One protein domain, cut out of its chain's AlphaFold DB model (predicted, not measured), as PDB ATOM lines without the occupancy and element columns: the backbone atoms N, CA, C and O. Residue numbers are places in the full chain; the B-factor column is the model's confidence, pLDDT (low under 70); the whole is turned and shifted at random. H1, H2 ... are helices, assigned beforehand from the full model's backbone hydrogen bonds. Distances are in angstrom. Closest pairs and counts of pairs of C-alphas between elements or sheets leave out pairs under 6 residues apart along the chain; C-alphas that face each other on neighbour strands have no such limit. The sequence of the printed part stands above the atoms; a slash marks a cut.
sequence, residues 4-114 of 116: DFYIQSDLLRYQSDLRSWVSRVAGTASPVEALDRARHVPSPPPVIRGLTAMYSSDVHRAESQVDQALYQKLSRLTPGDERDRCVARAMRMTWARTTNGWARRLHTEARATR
ATOM      1  N   ASP A   4      41.493 -24.941  -8.093       85.94
ATOM      2  CA  ASP A   4      40.842 -25.102  -6.793       85.94
ATOM      3  C   ASP A   4      41.745 -25.808  -5.775       85.94
ATOM      4  O   ASP A   4      41.815 -25.404  -4.615       85.94
ATOM      5  N   PHE A   5      42.518 -26.807  -6.216       89.25
ATOM      6  CA  PHE A   5      43.479 -27.507  -5.359       89.25
ATOM      7  C   PHE A   5      44.591 -26.572  -4.856       89.25
ATOM      8  O   PHE A   5      44.972 -26.627  -3.684       89.25
ATOM      9  N   TYR A   6      45.097 -25.687  -5.721       88.19
ATOM     10  CA  TYR A   6      46.129 -24.715  -5.344       88.19
ATOM     11  C   TYR A   6      45.586 -23.653  -4.388       88.19
ATOM     12  O   TYR A   6      46.239 -23.351  -3.393       88.19
ATOM     13  N   ILE A   7      44.377 -23.142  -4.643       92.38
ATOM     14  CA  ILE A   7      43.706 -22.182  -3.757       92.38
ATOM     15  C   ILE A   7      43.498 -22.793  -2.367       92.38
ATOM     16  O   ILE A   7      43.833 -22.160  -1.367       92.38
ATOM     17  N   GLN A   8      42.995 -24.029  -2.286       93.19
ATOM     18  CA  GLN A   8      42.793 -24.722  -1.009       93.19
ATOM     19  C   GLN A   8      44.113 -24.968  -0.269       93.19
ATOM     20  O   GLN A   8      44.198 -24.736   0.937       93.19
ATOM     21  N   SER A   9      45.155 -25.397  -0.984       94.19
ATOM     22  CA  SER A   9      46.476 -25.639  -0.397       94.19
ATOM     23  C   SER A   9      47.096 -24.354   0.165       94.19
ATOM     24  O   SER A   9      47.572 -24.343   1.302       94.19
ATOM     25  N   ASP A  10      47.039 -23.254  -0.590       94.56
ATOM     26  CA  ASP A  10      47.547 -21.952  -0.150       94.56
ATOM     27  C   ASP A  10      46.721 -21.368   1.003       94.56
ATOM     28  O   ASP A  10      47.292 -20.760   1.912       94.56
ATOM     29  N   LEU A  11      45.402 -21.592   1.023       95.62
ATOM     30  CA  LEU A  11      44.542 -21.201   2.141       95.62
ATOM     31  C   LEU A  11      44.943 -21.930   3.429       95.62
ATOM     32  O   LEU A  11      45.159 -21.290   4.458       95.62
ATOM     33  N   LEU A  12      45.096 -23.258   3.373       95.56
ATOM     34  CA  LEU A  12      45.505 -24.068   4.525       95.56
ATOM     35  C   LEU A  12      46.890 -23.668   5.037       95.56
ATOM     36  O   LEU A  12      47.102 -23.557   6.251       95.56
ATOM     37  N   ARG A  13      47.827 -23.411   4.117       95.75
ATOM     38  CA  ARG A  13      49.162 -22.910   4.450       95.75
ATOM     39  C   ARG A  13      49.076 -21.565   5.161       95.75
ATOM     40  O   ARG A  13      49.644 -21.416   6.240       95.75
ATOM     41  N   TYR A  14      48.315 -20.624   4.611       97.00
ATOM     42  CA  TYR A  14      48.174 -19.296   5.193       97.00
ATOM     43  C   TYR A  14      47.515 -19.332   6.581       97.00
ATOM     44  O   TYR A  14      47.999 -18.697   7.516       97.00
ATOM     45  N   GLN A  15      46.481 -20.157   6.770       96.44
ATOM     46  CA  GLN A  15      45.884 -20.399   8.088       96.44
ATOM     47  C   GLN A  15      46.898 -20.973   9.090       96.44
ATOM     48  O   GLN A  15      46.885 -20.618  10.270       96.44
ATOM     49  N   SER A  16      47.788 -21.859   8.640       97.44
ATOM     50  CA  SER A  16      48.868 -22.393   9.473       97.44
ATOM     51  C   SER A  16      49.891 -21.321   9.851       97.44
ATOM     52  O   SER A  16      50.298 -21.245  11.013       97.44
ATOM     53  N   ASP A  17      50.260 -20.453   8.909       97.25
ATOM     54  CA  ASP A  17      51.182 -19.343   9.150       97.25
ATOM     55  C   ASP A  17      50.607 -18.345  10.168       97.25
ATOM     56  O   ASP A  17      51.325 -17.906  11.072       97.25
ATOM     57  N   LEU A  18      49.303 -18.048  10.087       96.75
ATOM     58  CA  LEU A  18      48.586 -17.227  11.070       96.75
ATOM     59  C   LEU A  18      48.618 -17.856  12.470       96.75
ATOM     60  O   LEU A  18      48.978 -17.179  13.433       96.75
ATOM     61  N   ARG A  19      48.324 -19.159  12.597       97.31
ATOM     62  CA  ARG A  19      48.413 -19.870  13.890       97.31
ATOM     63  C   ARG A  19      49.833 -19.849  14.457       97.31
ATOM     64  O   ARG A  19      50.023 -19.550  15.633       97.31
ATOM     65  N   SER A  20      50.834 -20.115  13.618       97.31
ATOM     66  CA  SER A  20      52.247 -20.071  14.007       97.31
ATOM     67  C   SER A  20      52.674 -18.674  14.463       97.31
ATOM     68  O   SER A  20      53.420 -18.520  15.431       97.31
ATOM     69  N   TRP A  21      52.192 -17.624  13.797       95.69
ATOM     70  CA  TRP A  21      52.419 -16.246  14.222       95.69
ATOM     71  C   TRP A  21      51.822 -15.956  15.604       95.69
ATOM     72  O   TRP A  21      52.555 -15.482  16.474       95.69
ATOM     73  N   VAL A  22      50.560 -16.329  15.848       95.81
ATOM     74  CA  VAL A  22      49.921 -16.198  17.170       95.81
ATOM     75  C   VAL A  22      50.741 -16.909  18.249       95.81
ATOM     76  O   VAL A  22      51.082 -16.299  19.265       95.81
ATOM     77  N   SER A  23      51.124 -18.170  18.023       96.94
ATOM     78  CA  SER A  23      51.929 -18.945  18.977       96.94
ATOM     79  C   SER A  23      53.286 -18.299  19.261       96.94
ATOM     80  O   SER A  23      53.709 -18.260  20.416       96.94
ATOM     81  N   ARG A  24      53.955 -17.743  18.242       95.44
ATOM     82  CA  ARG A  24      55.242 -17.049  18.411       95.44
ATOM     83  C   ARG A  24      55.122 -15.783  19.250       95.44
ATOM     84  O   ARG A  24      56.027 -15.521  20.030       95.44
ATOM     85  N   VAL A  25      54.042 -15.011  19.109       93.88
ATOM     86  CA  VAL A  25      53.816 -13.822  19.950       93.88
ATOM     87  C   VAL A  25      53.444 -14.227  21.376       93.88
ATOM     88  O   VAL A  25      53.995 -13.697  22.339       93.88
ATOM     89  N   ALA A  26      52.523 -15.179  21.530       93.25
ATOM     90  CA  ALA A  26      52.066 -15.626  22.842       93.25
ATOM     91  C   ALA A  26      53.198 -16.272  23.661       93.25
ATOM     92  O   ALA A  26      53.294 -16.035  24.869       93.25
ATOM     93  N   GLY A  27      54.075 -17.031  23.000       93.75
ATOM     94  CA  GLY A  27      55.167 -17.782  23.619       93.75
ATOM     95  C   GLY A  27      56.392 -16.966  24.036       93.75
ATOM     96  O   GLY A  27      57.291 -17.534  24.648       93.75
ATOM     97  N   THR A  28      56.470 -15.663  23.740       93.19
ATOM     98  CA  THR A  28      57.626 -14.860  24.180       93.19
ATOM     99  C   THR A  28      57.610 -14.628  25.691       93.19
ATOM    100  O   THR A  28      56.548 -14.458  26.297       93.19
ATOM    101  N   ALA A  29      58.783 -14.550  26.316       87.44
ATOM    102  CA  ALA A  29      58.885 -14.174  27.727       87.44
ATOM    103  C   ALA A  29      58.774 -12.650  27.907       87.44
ATOM    104  O   ALA A  29      58.097 -12.176  28.819       87.44
ATOM    105  N   SER A  30      59.390 -11.880  27.004       88.38
ATOM    106  CA  SER A  30      59.436 -10.418  27.078       88.38
ATOM    107  C   SER A  30      58.286  -9.744  26.307       88.38
ATOM    108  O   SER A  30      57.979 -10.150  25.177       88.38
ATOM    109  N   PRO A  31      57.675  -8.668  26.850       87.12
ATOM    110  CA  PRO A  31      56.730  -7.825  26.115       87.12
ATOM    111  C   PRO A  31      57.352  -7.148  24.885       87.12
ATOM    112  O   PRO A  31      56.678  -6.976  23.872       87.12
ATOM    113  N   VAL A  32      58.643  -6.804  24.937       87.94
ATOM    114  CA  VAL A  32      59.358  -6.187  23.806       87.94
ATOM    115  C   VAL A  32      59.523  -7.186  22.664       87.94
ATOM    116  O   VAL A  32      59.244  -6.854  21.512       87.94
ATOM    117  N   GLU A  33      59.909  -8.424  22.978       90.00
ATOM    118  CA  GLU A  33      59.983  -9.504  21.988       90.00
ATOM    119  C   GLU A  33      58.605  -9.830  21.408       90.00
ATOM    120  O   GLU A  33      58.483 -10.045  20.204       90.00
ATOM    121  N   ALA A  34      57.558  -9.820  22.244       90.88
ATOM    122  CA  ALA A  34      56.184 -10.037  21.794       90.88
ATOM    123  C   ALA A  34      55.798  -9.012  20.720       90.88
ATOM    124  O   ALA A  34      55.286  -9.376  19.663       90.88
ATOM    125  N   LEU A  35      56.098  -7.732  20.971       88.94
ATOM    126  CA  LEU A  35      55.848  -6.640  20.032       88.94
ATOM    127  C   LEU A  35      56.662  -6.782  18.746       88.94
ATOM    128  O   LEU A  35      56.150  -6.512  17.661       88.94
ATOM    129  N   ASP A  36      57.918  -7.211  18.841       89.50
ATOM    130  CA  ASP A  36      58.751  -7.402  17.657       89.50
ATOM    131  C   ASP A  36      58.201  -8.515  16.753       89.50
ATOM    132  O   ASP A  36      58.015  -8.317  15.553       89.50
ATOM    133  N   ARG A  37      57.796  -9.649  17.340       90.75
ATOM    134  CA  ARG A  37      57.135 -10.743  16.607       90.75
ATOM    135  C   ARG A  37      55.776 -10.325  16.042       90.75
ATOM    136  O   ARG A  37      55.442 -10.691  14.913       90.75
ATOM    137  N   ALA A  38      55.010  -9.529  16.784       89.44
ATOM    138  CA  ALA A  38      53.694  -9.047  16.371       89.44
ATOM    139  C   ALA A  38      53.753  -8.068  15.180       89.44
ATOM    140  O   ALA A  38      52.778  -7.914  14.446       89.44
ATOM    141  N   ARG A  39      54.909  -7.443  14.925       86.94
ATOM    142  CA  ARG A  39      55.110  -6.569  13.759       86.94
ATOM    143  C   ARG A  39      55.050  -7.325  12.427       86.94
ATOM    144  O   ARG A  39      54.707  -6.733  11.405       86.94
ATOM    145  N   HIS A  40      55.396  -8.609  12.425       85.81
ATOM    146  CA  HIS A  40      55.578  -9.406  11.214       85.81
ATOM    147  C   HIS A  40      54.370 -10.305  10.932       85.81
ATOM    148  O   HIS A  40      54.472 -11.531  11.000       85.81
ATOM    149  N   VAL A  41      53.230  -9.683  10.616       88.50
ATOM    150  CA  VAL A  41      52.010 -10.399  10.209       88.50
ATOM    151  C   VAL A  41      52.291 -11.207   8.930       88.50
ATOM    152  O   VAL A  41      52.850 -10.651   7.976       88.50
ATOM    153  N   PRO A  42      51.930 -12.502   8.878       92.62
ATOM    154  CA  PRO A  42      52.029 -13.297   7.660       92.62
ATOM    155  C   PRO A  42      51.284 -12.641   6.497       92.62
ATOM    156  O   PRO A  42      50.185 -12.123   6.666       92.62
ATOM    157  N   SER A  43      51.871 -12.675   5.302       92.12
ATOM    158  CA  SER A  43      51.219 -12.190   4.082       92.12
ATOM    159  C   SER A  43      50.568 -13.348   3.322       92.12
ATOM    160  O   SER A  43      51.181 -14.415   3.236       92.12
ATOM    161  N   PRO A  44      49.373 -13.161   2.733       93.38
ATOM    162  CA  PRO A  44      48.719 -14.209   1.962       93.38
ATOM    163  C   PRO A  44      49.528 -14.546   0.694       93.38
ATOM    164  O   PRO A  44      50.058 -13.629   0.041       93.38
ATOM    165  N   PRO A  45      49.611 -15.836   0.309       92.88
ATOM    166  CA  PRO A  45      50.195 -16.257  -0.960       92.88
ATOM    167  C   PRO A  45      49.582 -15.522  -2.167       92.88
ATOM    168  O   PRO A  45      48.402 -15.159  -2.129       92.88
ATOM    169  N   PRO A  46      50.345 -15.302  -3.260       91.00
ATOM    170  CA  PRO A  46      49.868 -14.549  -4.423       91.00
ATOM    171  C   PRO A  46      48.556 -15.073  -5.014       91.00
ATOM    172  O   PRO A  46      47.720 -14.267  -5.412       91.00
ATOM    173  N   VAL A  47      48.364 -16.395  -5.022       90.88
ATOM    174  CA  VAL A  47      47.191 -17.061  -5.607       90.88
ATOM    175  C   VAL A  47      45.899 -16.649  -4.905       90.88
ATOM    176  O   VAL A  47      44.895 -16.400  -5.562       90.88
ATOM    177  N   ILE A  48      45.928 -16.532  -3.574       91.31
ATOM    178  CA  ILE A  48      44.733 -16.218  -2.786       91.31
ATOM    179  C   ILE A  48      44.612 -14.732  -2.445       91.31
ATOM    180  O   ILE A  48      43.576 -14.328  -1.940       91.31
ATOM    181  N   ARG A  49      45.617 -13.889  -2.726       90.31
ATOM    182  CA  ARG A  49      45.661 -12.477  -2.287       90.31
ATOM    183  C   ARG A  49      44.428 -11.649  -2.684       90.31
ATOM    184  O   ARG A  49      44.060 -10.733  -1.956       90.31
ATOM    185  N   GLY A  50      43.815 -11.946  -3.830       90.19
ATOM    186  CA  GLY A  50      42.590 -11.281  -4.298       90.19
ATOM    187  C   GLY A  50      41.288 -11.877  -3.744       90.19
ATOM    188  O   GLY A  50      40.222 -11.308  -3.944       90.19
ATOM    189  N   LEU A  51      41.364 -13.010  -3.044       92.31
ATOM    190  CA  LEU A  51      40.235 -13.790  -2.533       92.31
ATOM    191  C   LEU A  51      40.039 -13.555  -1.029       92.31
ATOM    192  O   LEU A  51      39.837 -14.489  -0.255       92.31
ATOM    193  N   THR A  52      40.108 -12.294  -0.599       89.44
ATOM    194  CA  THR A  52      40.152 -11.901   0.820       89.44
ATOM    195  C   THR A  52      38.998 -12.467   1.647       89.44
ATOM    196  O   THR A  52      39.182 -12.789   2.816       89.44
ATOM    197  N   ALA A  53      37.819 -12.638   1.041       92.25
ATOM    198  CA  ALA A  53      36.648 -13.222   1.695       92.25
ATOM    199  C   ALA A  53      36.884 -14.651   2.223       92.25
ATOM    200  O   ALA A  53      36.216 -15.058   3.166       92.25
ATOM    201  N   MET A  54      37.841 -15.400   1.658       93.31
ATOM    202  CA  MET A  54      38.125 -16.784   2.059       93.31
ATOM    203  C   MET A  54      38.920 -16.897   3.363       93.31
ATOM    204  O   MET A  54      38.863 -17.938   4.007       93.31
ATOM    205  N   TYR A  55      39.672 -15.861   3.748       93.00
ATOM    206  CA  TYR A  55      40.564 -15.901   4.917       93.00
ATOM    207  C   TYR A  55      40.432 -14.693   5.845       93.00
ATOM    208  O   TYR A  55      41.134 -14.614   6.854       93.00
ATOM    209  N   SER A  56      39.573 -13.721   5.528       91.88
ATOM    210  CA  SER A  56      39.417 -12.504   6.330       91.88
ATOM    211  C   SER A  56      39.078 -12.835   7.783       91.88
ATOM    212  O   SER A  56      39.707 -12.288   8.687       91.88
ATOM    213  N   SER A  57      38.163 -13.777   8.023       92.00
ATOM    214  CA  SER A  57      37.797 -14.225   9.371       92.00
ATOM    215  C   SER A  57      38.977 -14.827  10.140       92.00
ATOM    216  O   SER A  57      39.135 -14.540  11.327       92.00
ATOM    217  N   ASP A  58      39.834 -15.610   9.479       93.69
ATOM    218  CA  ASP A  58      41.033 -16.186  10.100       93.69
ATOM    219  C   ASP A  58      42.049 -15.106  10.478       93.69
ATOM    220  O   ASP A  58      42.626 -15.155  11.565       93.69
ATOM    221  N   VAL A  59      42.225 -14.096   9.618       92.19
ATOM    222  CA  VAL A  59      43.086 -12.937   9.901       92.19
ATOM    223  C   VAL A  59      42.572 -12.172  11.119       92.19
ATOM    224  O   VAL A  59      43.324 -11.986  12.071       92.19
ATOM    225  N   HIS A  60      41.285 -11.812  11.147       89.19
ATOM    226  CA  HIS A  60      40.695 -11.062  12.265       89.19
ATOM    227  C   HIS A  60      40.785 -11.841  13.583       89.19
ATOM    228  O   HIS A  60      41.048 -11.273  14.648       89.19
ATOM    229  N   ARG A  61      40.589 -13.164  13.524       91.56
ATOM    230  CA  ARG A  61      40.762 -14.047  14.678       91.56
ATOM    231  C   ARG A  61      42.209 -14.047  15.171       91.56
ATOM    232  O   ARG A  61      42.424 -13.926  16.376       91.56
ATOM    233  N   ALA A  62      43.184 -14.173  14.271       92.50
ATOM    234  CA  ALA A  62      44.602 -14.169  14.626       92.50
ATOM    235  C   ALA A  62      45.032 -12.823  15.232       92.50
ATOM    236  O   ALA A  62      45.652 -12.805  16.293       92.50
ATOM    237  N   GLU A  63      44.641 -11.703  14.619       90.00
ATOM    238  CA  GLU A  63      44.890 -10.352  15.140       90.00
ATOM    239  C   GLU A  63      44.315 -10.177  16.551       90.00
ATOM    240  O   GLU A  63      45.021  -9.735  17.456       90.00
ATOM    241  N   SER A  64      43.076 -10.625  16.781       88.19
ATOM    242  CA  SER A  64      42.431 -10.544  18.100       88.19
ATOM    243  C   SER A  64      43.176 -11.353  19.174       88.19
ATOM    244  O   SER A  64      43.293 -10.920  20.321       88.19
ATOM    245  N   GLN A  65      43.703 -12.528  18.815       92.00
ATOM    246  CA  GLN A  65      44.497 -13.361  19.725       92.00
ATOM    247  C   GLN A  65      45.855 -12.726  20.048       92.00
ATOM    248  O   GLN A  65      46.291 -12.759  21.201       92.00
ATOM    249  N   VAL A  66      46.513 -12.121  19.054       91.19
ATOM    250  CA  VAL A  66      47.762 -11.373  19.255       91.19
ATOM    251  C   VAL A  66      47.524 -10.158  20.147       91.19
ATOM    252  O   VAL A  66      48.276  -9.955  21.100       91.19
ATOM    253  N   ASP A  67      46.450  -9.401  19.917       87.75
ATOM    254  CA  ASP A  67      46.059  -8.275  20.769       87.75
ATOM    255  C   ASP A  67      45.848  -8.696  22.226       87.75
ATOM    256  O   ASP A  67      46.352  -8.050  23.148       87.75
ATOM    257  N   GLN A  68      45.149  -9.810  22.455       88.00
ATOM    258  CA  GLN A  68      44.941 -10.344  23.799       88.00
ATOM    259  C   GLN A  68      46.264 -10.751  24.463       88.00
ATOM    260  O   GLN A  68      46.484 -10.434  25.636       88.00
ATOM    261  N   ALA A  69      47.160 -11.417  23.728       90.38
ATOM    262  CA  ALA A  69      48.468 -11.822  24.236       90.38
ATOM    263  C   ALA A  69      49.345 -10.611  24.596       90.38
ATOM    264  O   ALA A  69      49.981 -10.597  25.653       90.38
ATOM    265  N   LEU A  70      49.353  -9.574  23.753       88.38
ATOM    266  CA  LEU A  70      50.073  -8.326  24.016       88.38
ATOM    267  C   LEU A  70      49.494  -7.591  25.226       88.38
ATOM    268  O   LEU A  70      50.257  -7.181  26.101       88.38
ATOM    269  N   TYR A  71      48.166  -7.479  25.322       86.25
ATOM    270  CA  TYR A  71      47.507  -6.859  26.470       86.25
ATOM    271  C   TYR A  71      47.888  -7.549  27.781       86.25
ATOM    272  O   TYR A  71      48.311  -6.875  28.714       86.25
ATOM    273  N   GLN A  72      47.809  -8.882  27.843       87.88
ATOM    274  CA  GLN A  72      48.161  -9.648  29.045       87.88
ATOM    275  C   GLN A  72      49.624  -9.472  29.467       87.88
ATOM    276  O   GLN A  72      49.924  -9.487  30.658       87.88
ATOM    277  N   LYS A  73      50.546  -9.336  28.509       89.56
ATOM    278  CA  LYS A  73      51.968  -9.113  28.808       89.56
ATOM    279  C   LYS A  73      52.218  -7.683  29.282       89.56
ATOM    280  O   LYS A  73      52.943  -7.481  30.247       89.56
ATOM    281  N   LEU A  74      51.607  -6.698  28.626       86.12
ATOM    282  CA  LEU A  74      51.815  -5.282  28.928       86.12
ATOM    283  C   LEU A  74      51.079  -4.821  30.189       86.12
ATOM    284  O   LEU A  74      51.570  -3.927  30.872       86.12
ATOM    285  N   SER A  75      49.943  -5.431  30.534       84.88
ATOM    286  CA  SER A  75      49.222  -5.131  31.778       84.88
ATOM    287  C   SER A  75      49.980  -5.585  33.028       84.88
ATOM    288  O   SER A  75      49.793  -5.001  34.090       84.88
ATOM    289  N   ARG A  76      50.864  -6.585  32.900       86.25
ATOM    290  CA  ARG A  76      51.751  -7.054  33.979       86.25
ATOM    291  C   ARG A  76      52.933  -6.126  34.239       86.25
ATOM    292  O   ARG A  76      53.573  -6.259  35.276       86.25
ATOM    293  N   LEU A  77      53.248  -5.222  33.311       83.69
ATOM    294  CA  LEU A  77      54.279  -4.218  33.537       83.69
ATOM    295  C   LEU A  77      53.751  -3.143  34.485       83.69
ATOM    296  O   LEU A  77      52.652  -2.609  34.288       83.69
ATOM    297  N   THR A  78      54.578  -2.783  35.465       82.56
ATOM    298  CA  THR A  78      54.326  -1.633  36.330       82.56
ATOM    299  C   THR A  78      54.102  -0.387  35.463       82.56
ATOM    300  O   THR A  78      54.856  -0.164  34.507       82.56
ATOM    301  N   PRO A  79      53.062   0.423  35.739       79.44
ATOM    302  CA  PRO A  79      52.870   1.698  35.057       79.44
ATOM    303  C   PRO A  79      54.138   2.562  35.129       79.44
ATOM    304  O   PRO A  79      54.679   2.783  36.208       79.44
ATOM    305  N   GLY A  80      54.624   3.039  33.979       78.94
ATOM    306  CA  GLY A  80      55.890   3.769  33.884       78.94
ATOM    307  C   GLY A  80      56.447   3.813  32.460       78.94
ATOM    308  O   GLY A  80      55.817   3.327  31.517       78.94
ATOM    309  N   ASP A  81      57.648   4.369  32.306       82.12
ATOM    310  CA  ASP A  81      58.251   4.678  30.999       82.12
ATOM    311  C   ASP A  81      58.450   3.456  30.092       82.12
ATOM    312  O   ASP A  81      58.423   3.564  28.865       82.12
ATOM    313  N   GLU A  82      58.686   2.274  30.659       81.25
ATOM    314  CA  GLU A  82      58.832   1.042  29.877       81.25
ATOM    315  C   GLU A  82      57.502   0.599  29.256       81.25
ATOM    316  O   GLU A  82      57.433   0.357  28.045       81.25
ATOM    317  N   ARG A  83      56.431   0.566  30.059       83.06
ATOM    318  CA  ARG A  83      55.076   0.260  29.585       83.06
ATOM    319  C   ARG A  83      54.623   1.295  28.557       83.06
ATOM    320  O   ARG A  83      54.134   0.906  27.499       83.06
ATOM    321  N   ASP A  84      54.861   2.581  28.807       81.88
ATOM    322  CA  ASP A  84      54.489   3.665  27.891       81.88
ATOM    323  C   ASP A  84      55.231   3.565  26.548       81.88
ATOM    324  O   ASP A  84      54.613   3.683  25.486       81.88
ATOM    325  N   ARG A  85      56.538   3.263  26.558       83.50
ATOM    326  CA  ARG A  85      57.314   3.023  25.327       83.50
ATOM    327  C   ARG A  85      56.803   1.809  24.554       83.50
ATOM    328  O   ARG A  85      56.706   1.865  23.326       83.50
ATOM    329  N   CYS A  86      56.451   0.730  25.248       82.50
ATOM    330  CA  CYS A  86      55.885  -0.462  24.623       82.50
ATOM    331  C   CYS A  86      54.513  -0.182  23.995       82.50
ATOM    332  O   CYS A  86      54.279  -0.556  22.846       82.50
ATOM    333  N   VAL A  87      53.635   0.540  24.697       81.69
ATOM    334  CA  VAL A  87      52.326   0.965  24.176       81.69
ATOM    335  C   VAL A  87      52.498   1.887  22.967       81.69
ATOM    336  O   VAL A  87      51.872   1.661  21.933       81.69
ATOM    337  N   ALA A  88      53.403   2.866  23.028       81.75
ATOM    338  CA  ALA A  88      53.691   3.748  21.899       81.75
ATOM    339  C   ALA A  88      54.226   2.981  20.676       81.75
ATOM    340  O   ALA A  88      53.863   3.291  19.540       81.75
ATOM    341  N   ARG A  89      55.065   1.955  20.887       82.12
ATOM    342  CA  ARG A  89      55.561   1.078  19.814       82.12
ATOM    343  C   ARG A  89      54.440   0.223  19.220       82.12
ATOM    344  O   ARG A  89      54.383   0.099  17.998       82.12
ATOM    345  N   ALA A  90      53.538  -0.302  20.046       79.88
ATOM    346  CA  ALA A  90      52.363  -1.049  19.593       79.88
ATOM    347  C   ALA A  90      51.425  -0.183  18.738       79.88
ATOM    348  O   ALA A  90      51.024  -0.589  17.651       79.88
ATOM    349  N   MET A  91      51.162   1.059  19.162       76.00
ATOM    350  CA  MET A  91      50.303   2.012  18.441       76.00
ATOM    351  C   MET A  91      50.804   2.349  17.023       76.00
ATOM    352  O   MET A  91      50.021   2.800  16.187       76.00
ATOM    353  N   ARG A  92      52.098   2.141  16.735       76.00
ATOM    354  CA  ARG A  92      52.693   2.343  15.400       76.00
ATOM    355  C   ARG A  92      52.460   1.170  14.442       76.00
ATOM    356  O   ARG A  92      52.780   1.299  13.263       76.00
ATOM    357  N   MET A  93      51.934   0.038  14.911       75.88
ATOM    358  CA  MET A  93      51.637  -1.115  14.062       75.88
ATOM    359  C   MET A  93      50.328  -0.887  13.300       75.88
ATOM    360  O   MET A  93      49.308  -0.539  13.889       75.88
ATOM    361  N   THR A  94      50.358  -1.071  11.977       63.28
ATOM    362  CA  THR A  94      49.249  -0.717  11.077       63.28
ATOM    363  C   THR A  94      47.949  -1.450  11.407       63.28
ATOM    364  O   THR A  94      46.895  -0.828  11.390       63.28
ATOM    365  N   TRP A  95      48.022  -2.737  11.757       67.81
ATOM    366  CA  TRP A  95      46.852  -3.554  12.099       67.81
ATOM    367  C   TRP A  95      46.308  -3.223  13.499       67.81
ATOM    368  O   TRP A  95      45.100  -3.081  13.675       67.81
ATOM    369  N   ALA A  96      47.199  -2.945  14.460       58.81
ATOM    370  CA  ALA A  96      46.811  -2.522  15.802       58.81
ATOM    371  C   ALA A  96      45.983  -1.223  15.762       58.81
ATOM    372  O   ALA A  96      45.019  -1.086  16.506       58.81
ATOM    373  N   ARG A  97      46.254  -0.285  14.835       56.44
ATOM    374  CA  ARG A  97      45.460   0.962  14.675       56.44
ATOM    375  C   ARG A  97      43.962   0.720  14.491       56.44
ATOM    376  O   ARG A  97      43.179   1.546  14.958       56.44
ATOM    377  N   THR A  98      43.576  -0.404  13.897       58.34
ATOM    378  CA  THR A  98      42.176  -0.793  13.687       58.34
ATOM    379  C   THR A  98      41.539  -1.371  14.960       58.34
ATOM    380  O   THR A  98      40.372  -1.106  15.237       58.34
ATOM    381  N   THR A  99      42.307  -2.095  15.782       59.53
ATOM    382  CA  THR A  99      41.827  -2.877  16.940       59.53
ATOM    383  C   THR A  99      42.291  -2.365  18.315       59.53
ATOM    384  O   THR A  99      41.934  -2.953  19.335       59.53
ATOM    385  N   ASN A 100      43.006  -1.229  18.380       62.38
ATOM    386  CA  ASN A 100      43.702  -0.610  19.535       62.38
ATOM    387  C   ASN A 100      42.853  -0.288  20.795       62.38
ATOM    388  O   ASN A 100      43.236   0.538  21.631       62.38
ATOM    389  N   GLY A 101      41.678  -0.888  20.974       65.00
ATOM    390  CA  GLY A 101      40.872  -0.790  22.189       65.00
ATOM    391  C   GLY A 101      41.618  -1.238  23.452       65.00
ATOM    392  O   GLY A 101      41.352  -0.712  24.528       65.00
ATOM    393  N   TRP A 102      42.581  -2.160  23.359       71.50
ATOM    394  CA  TRP A 102      43.414  -2.554  24.503       71.50
ATOM    395  C   TRP A 102      44.498  -1.513  24.823       71.50
ATOM    396  O   TRP A 102      44.681  -1.155  25.984       71.50
ATOM    397  N   ALA A 103      45.162  -0.959  23.806       69.31
ATOM    398  CA  ALA A 103      46.217   0.032  23.987       69.31
ATOM    399  C   ALA A 103      45.646   1.360  24.522       69.31
ATOM    400  O   ALA A 103      46.256   2.006  25.373       69.31
ATOM    401  N   ARG A 104      44.419   1.721  24.107       69.81
ATOM    402  CA  ARG A 104      43.638   2.812  24.717       69.81
ATOM    403  C   ARG A 104      43.298   2.534  26.183       69.81
ATOM    404  O   ARG A 104      43.510   3.417  27.006       69.81
ATOM    405  N   ARG A 105      42.831   1.324  26.520       72.88
ATOM    406  CA  ARG A 105      42.556   0.922  27.916       72.88
ATOM    407  C   ARG A 105      43.797   1.046  28.800       72.88
ATOM    408  O   ARG A 105      43.726   1.720  29.820       72.88
ATOM    409  N   LEU A 106      44.944   0.518  28.361       72.50
ATOM    410  CA  LEU A 106      46.199   0.620  29.115       72.50
ATOM    411  C   LEU A 106      46.655   2.074  29.314       72.50
ATOM    412  O   LEU A 106      47.204   2.383  30.372       72.50
ATOM    413  N   HIS A 107      46.439   2.952  28.326       69.00
ATOM    414  CA  HIS A 107      46.736   4.384  28.442       69.00
ATOM    415  C   HIS A 107      45.811   5.099  29.435       69.00
ATOM    416  O   HIS A 107      46.265   5.977  30.169       69.00
ATOM    417  N   THR A 108      44.525   4.741  29.462       71.88
ATOM    418  CA  THR A 108      43.555   5.281  30.424       71.88
ATOM    419  C   THR A 108      43.866   4.814  31.846       71.88
ATOM    420  O   THR A 108      43.915   5.647  32.746       71.88
ATOM    421  N   GLU A 109      44.151   3.522  32.039       72.44
ATOM    422  CA  GLU A 109      44.568   2.952  33.329       72.44
ATOM    423  C   GLU A 109      45.806   3.671  33.886       72.44
ATOM    424  O   GLU A 109      45.791   4.135  35.021       72.44
ATOM    425  N   ALA A 110      46.846   3.854  33.061       67.06
ATOM    426  CA  ALA A 110      48.082   4.520  33.477       67.06
ATOM    427  C   ALA A 110      47.872   5.996  33.873       67.06
ATOM    428  O   ALA A 110      48.585   6.520  34.731       67.06
ATOM    429  N   ARG A 111      46.899   6.685  33.258       65.25
ATOM    430  CA  ARG A 111      46.528   8.061  33.628       65.25
ATOM    431  C   ARG A 111      45.764   8.130  34.948       65.25
ATOM    432  O   ARG A 111      45.944   9.109  35.665       65.25
ATOM    433  N   ALA A 112      44.925   7.140  35.249       62.66
ATOM    434  CA  ALA A 112      44.182   7.086  36.506       62.66
ATOM    435  C   ALA A 112      45.138   6.927  37.701       62.66
ATOM    436  O   ALA A 112      45.071   7.716  38.635       62.66
ATOM    437  N   THR A 113      46.117   6.024  37.600       60.34
ATOM    438  CA  THR A 113      47.106   5.751  38.662       60.34
ATOM    439  C   THR A 113      48.112   6.876  38.935       60.34
ATOM    440  O   THR A 113      48.848   6.793  39.904       60.34
ATOM    441  N   ARG A 114      48.214   7.907  38.080       58.47
ATOM    442  CA  ARG A 114      49.103   9.073  38.306       58.47
ATOM    443  C   ARG A 114      48.411  10.243  39.015       58.47
ATOM    444  O   ARG A 114      49.051  11.262  39.250       58.47
TER     445      ARG A 114
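This is residues 4 to 114 of the 116 residues of an uncharacterized protein of Kocuria palustris (UniProt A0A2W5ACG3). You are looking at a long rod of helices lying nearly lengthwise, with H3 at its core: H1 runs beside H3 the same way but reaches farther toward one end of the rod, H2 folds back by the last part of H1, and H4 and H6 pack on H3 toward the other end. A long link, residues 39 to 55, leads from H2 back to the start of H3, and the tiny H5 is a small turn before H6. The printed part has 111 residues with six named helices, H1 to H6 in that order, and no named strand; the class is all helix. The whole is only just compact, close to loose, with a radius of gyration of the C-alphas of 15.8 A, and it spans 57 by 25 by 16 A.

Begin with H1, residues 4 to 26, the longest helix. It touches H3, residues 56 to 75, the same way at a shallow tilt of 6 degrees; the closest C-alphas are those of Ala 26 and Ala 69, 5.4 A apart. With residues 21 to 26 alone, H1 touches H2, residues 31 to 38, and the two form a helical hairpin, with the C-alphas of Val 25 and Ala 34 closest at 4.8 A. H3 is the hub, touching five helices. Look next at H4, residues 81 to 91, and H6, residues 101 to 112: with H3 they form an up and down bundle, each helix running against the one before it. H3 and H4 only just touch, with 3 pairs of C-alphas within 8 A. H4 and H6 touch at a shallow tilt of 28 degrees, opposite ways, closest at the C-alphas of Val 87 and Ala 103, 6.2 A apart. H5, residues 96 to 99, only just touches H3, with 3 pairs within 8 A, closest at Asp 67 and Ala 96, whose C-alphas are 7.6 A apart. H1 is apart from H4, H5 and H6. In H1, H2, H3, H4 and H6 every O i to N i+4 pair is within hydrogen-bond range; H5 is too short for one.

Find C-alpha 4 at (40.842, -25.102, -6.793); from there H1 runs 33.1 A to C-alpha 26. H2 measures 10.3 A. H3 starts at C-alpha 56, (39.417, -12.504, 6.330), and runs 28.3 A. H4 measures 15.1 A and H5 5.1 A. H6 runs 16.7 A to C-alpha 112 at (44.182, 7.086, 36.506).

The C-alphas of Phe 5 and Arg 114, the two farthest apart, are 57.2 A from each other. The printed part has no cut. The link from H2 to H3 is long, and the other four are tight. The mean pLDDT of the printed part is 84.9; look for values under 70 at residues 94 to 101, 103 to 104, 107 and 110 to 114.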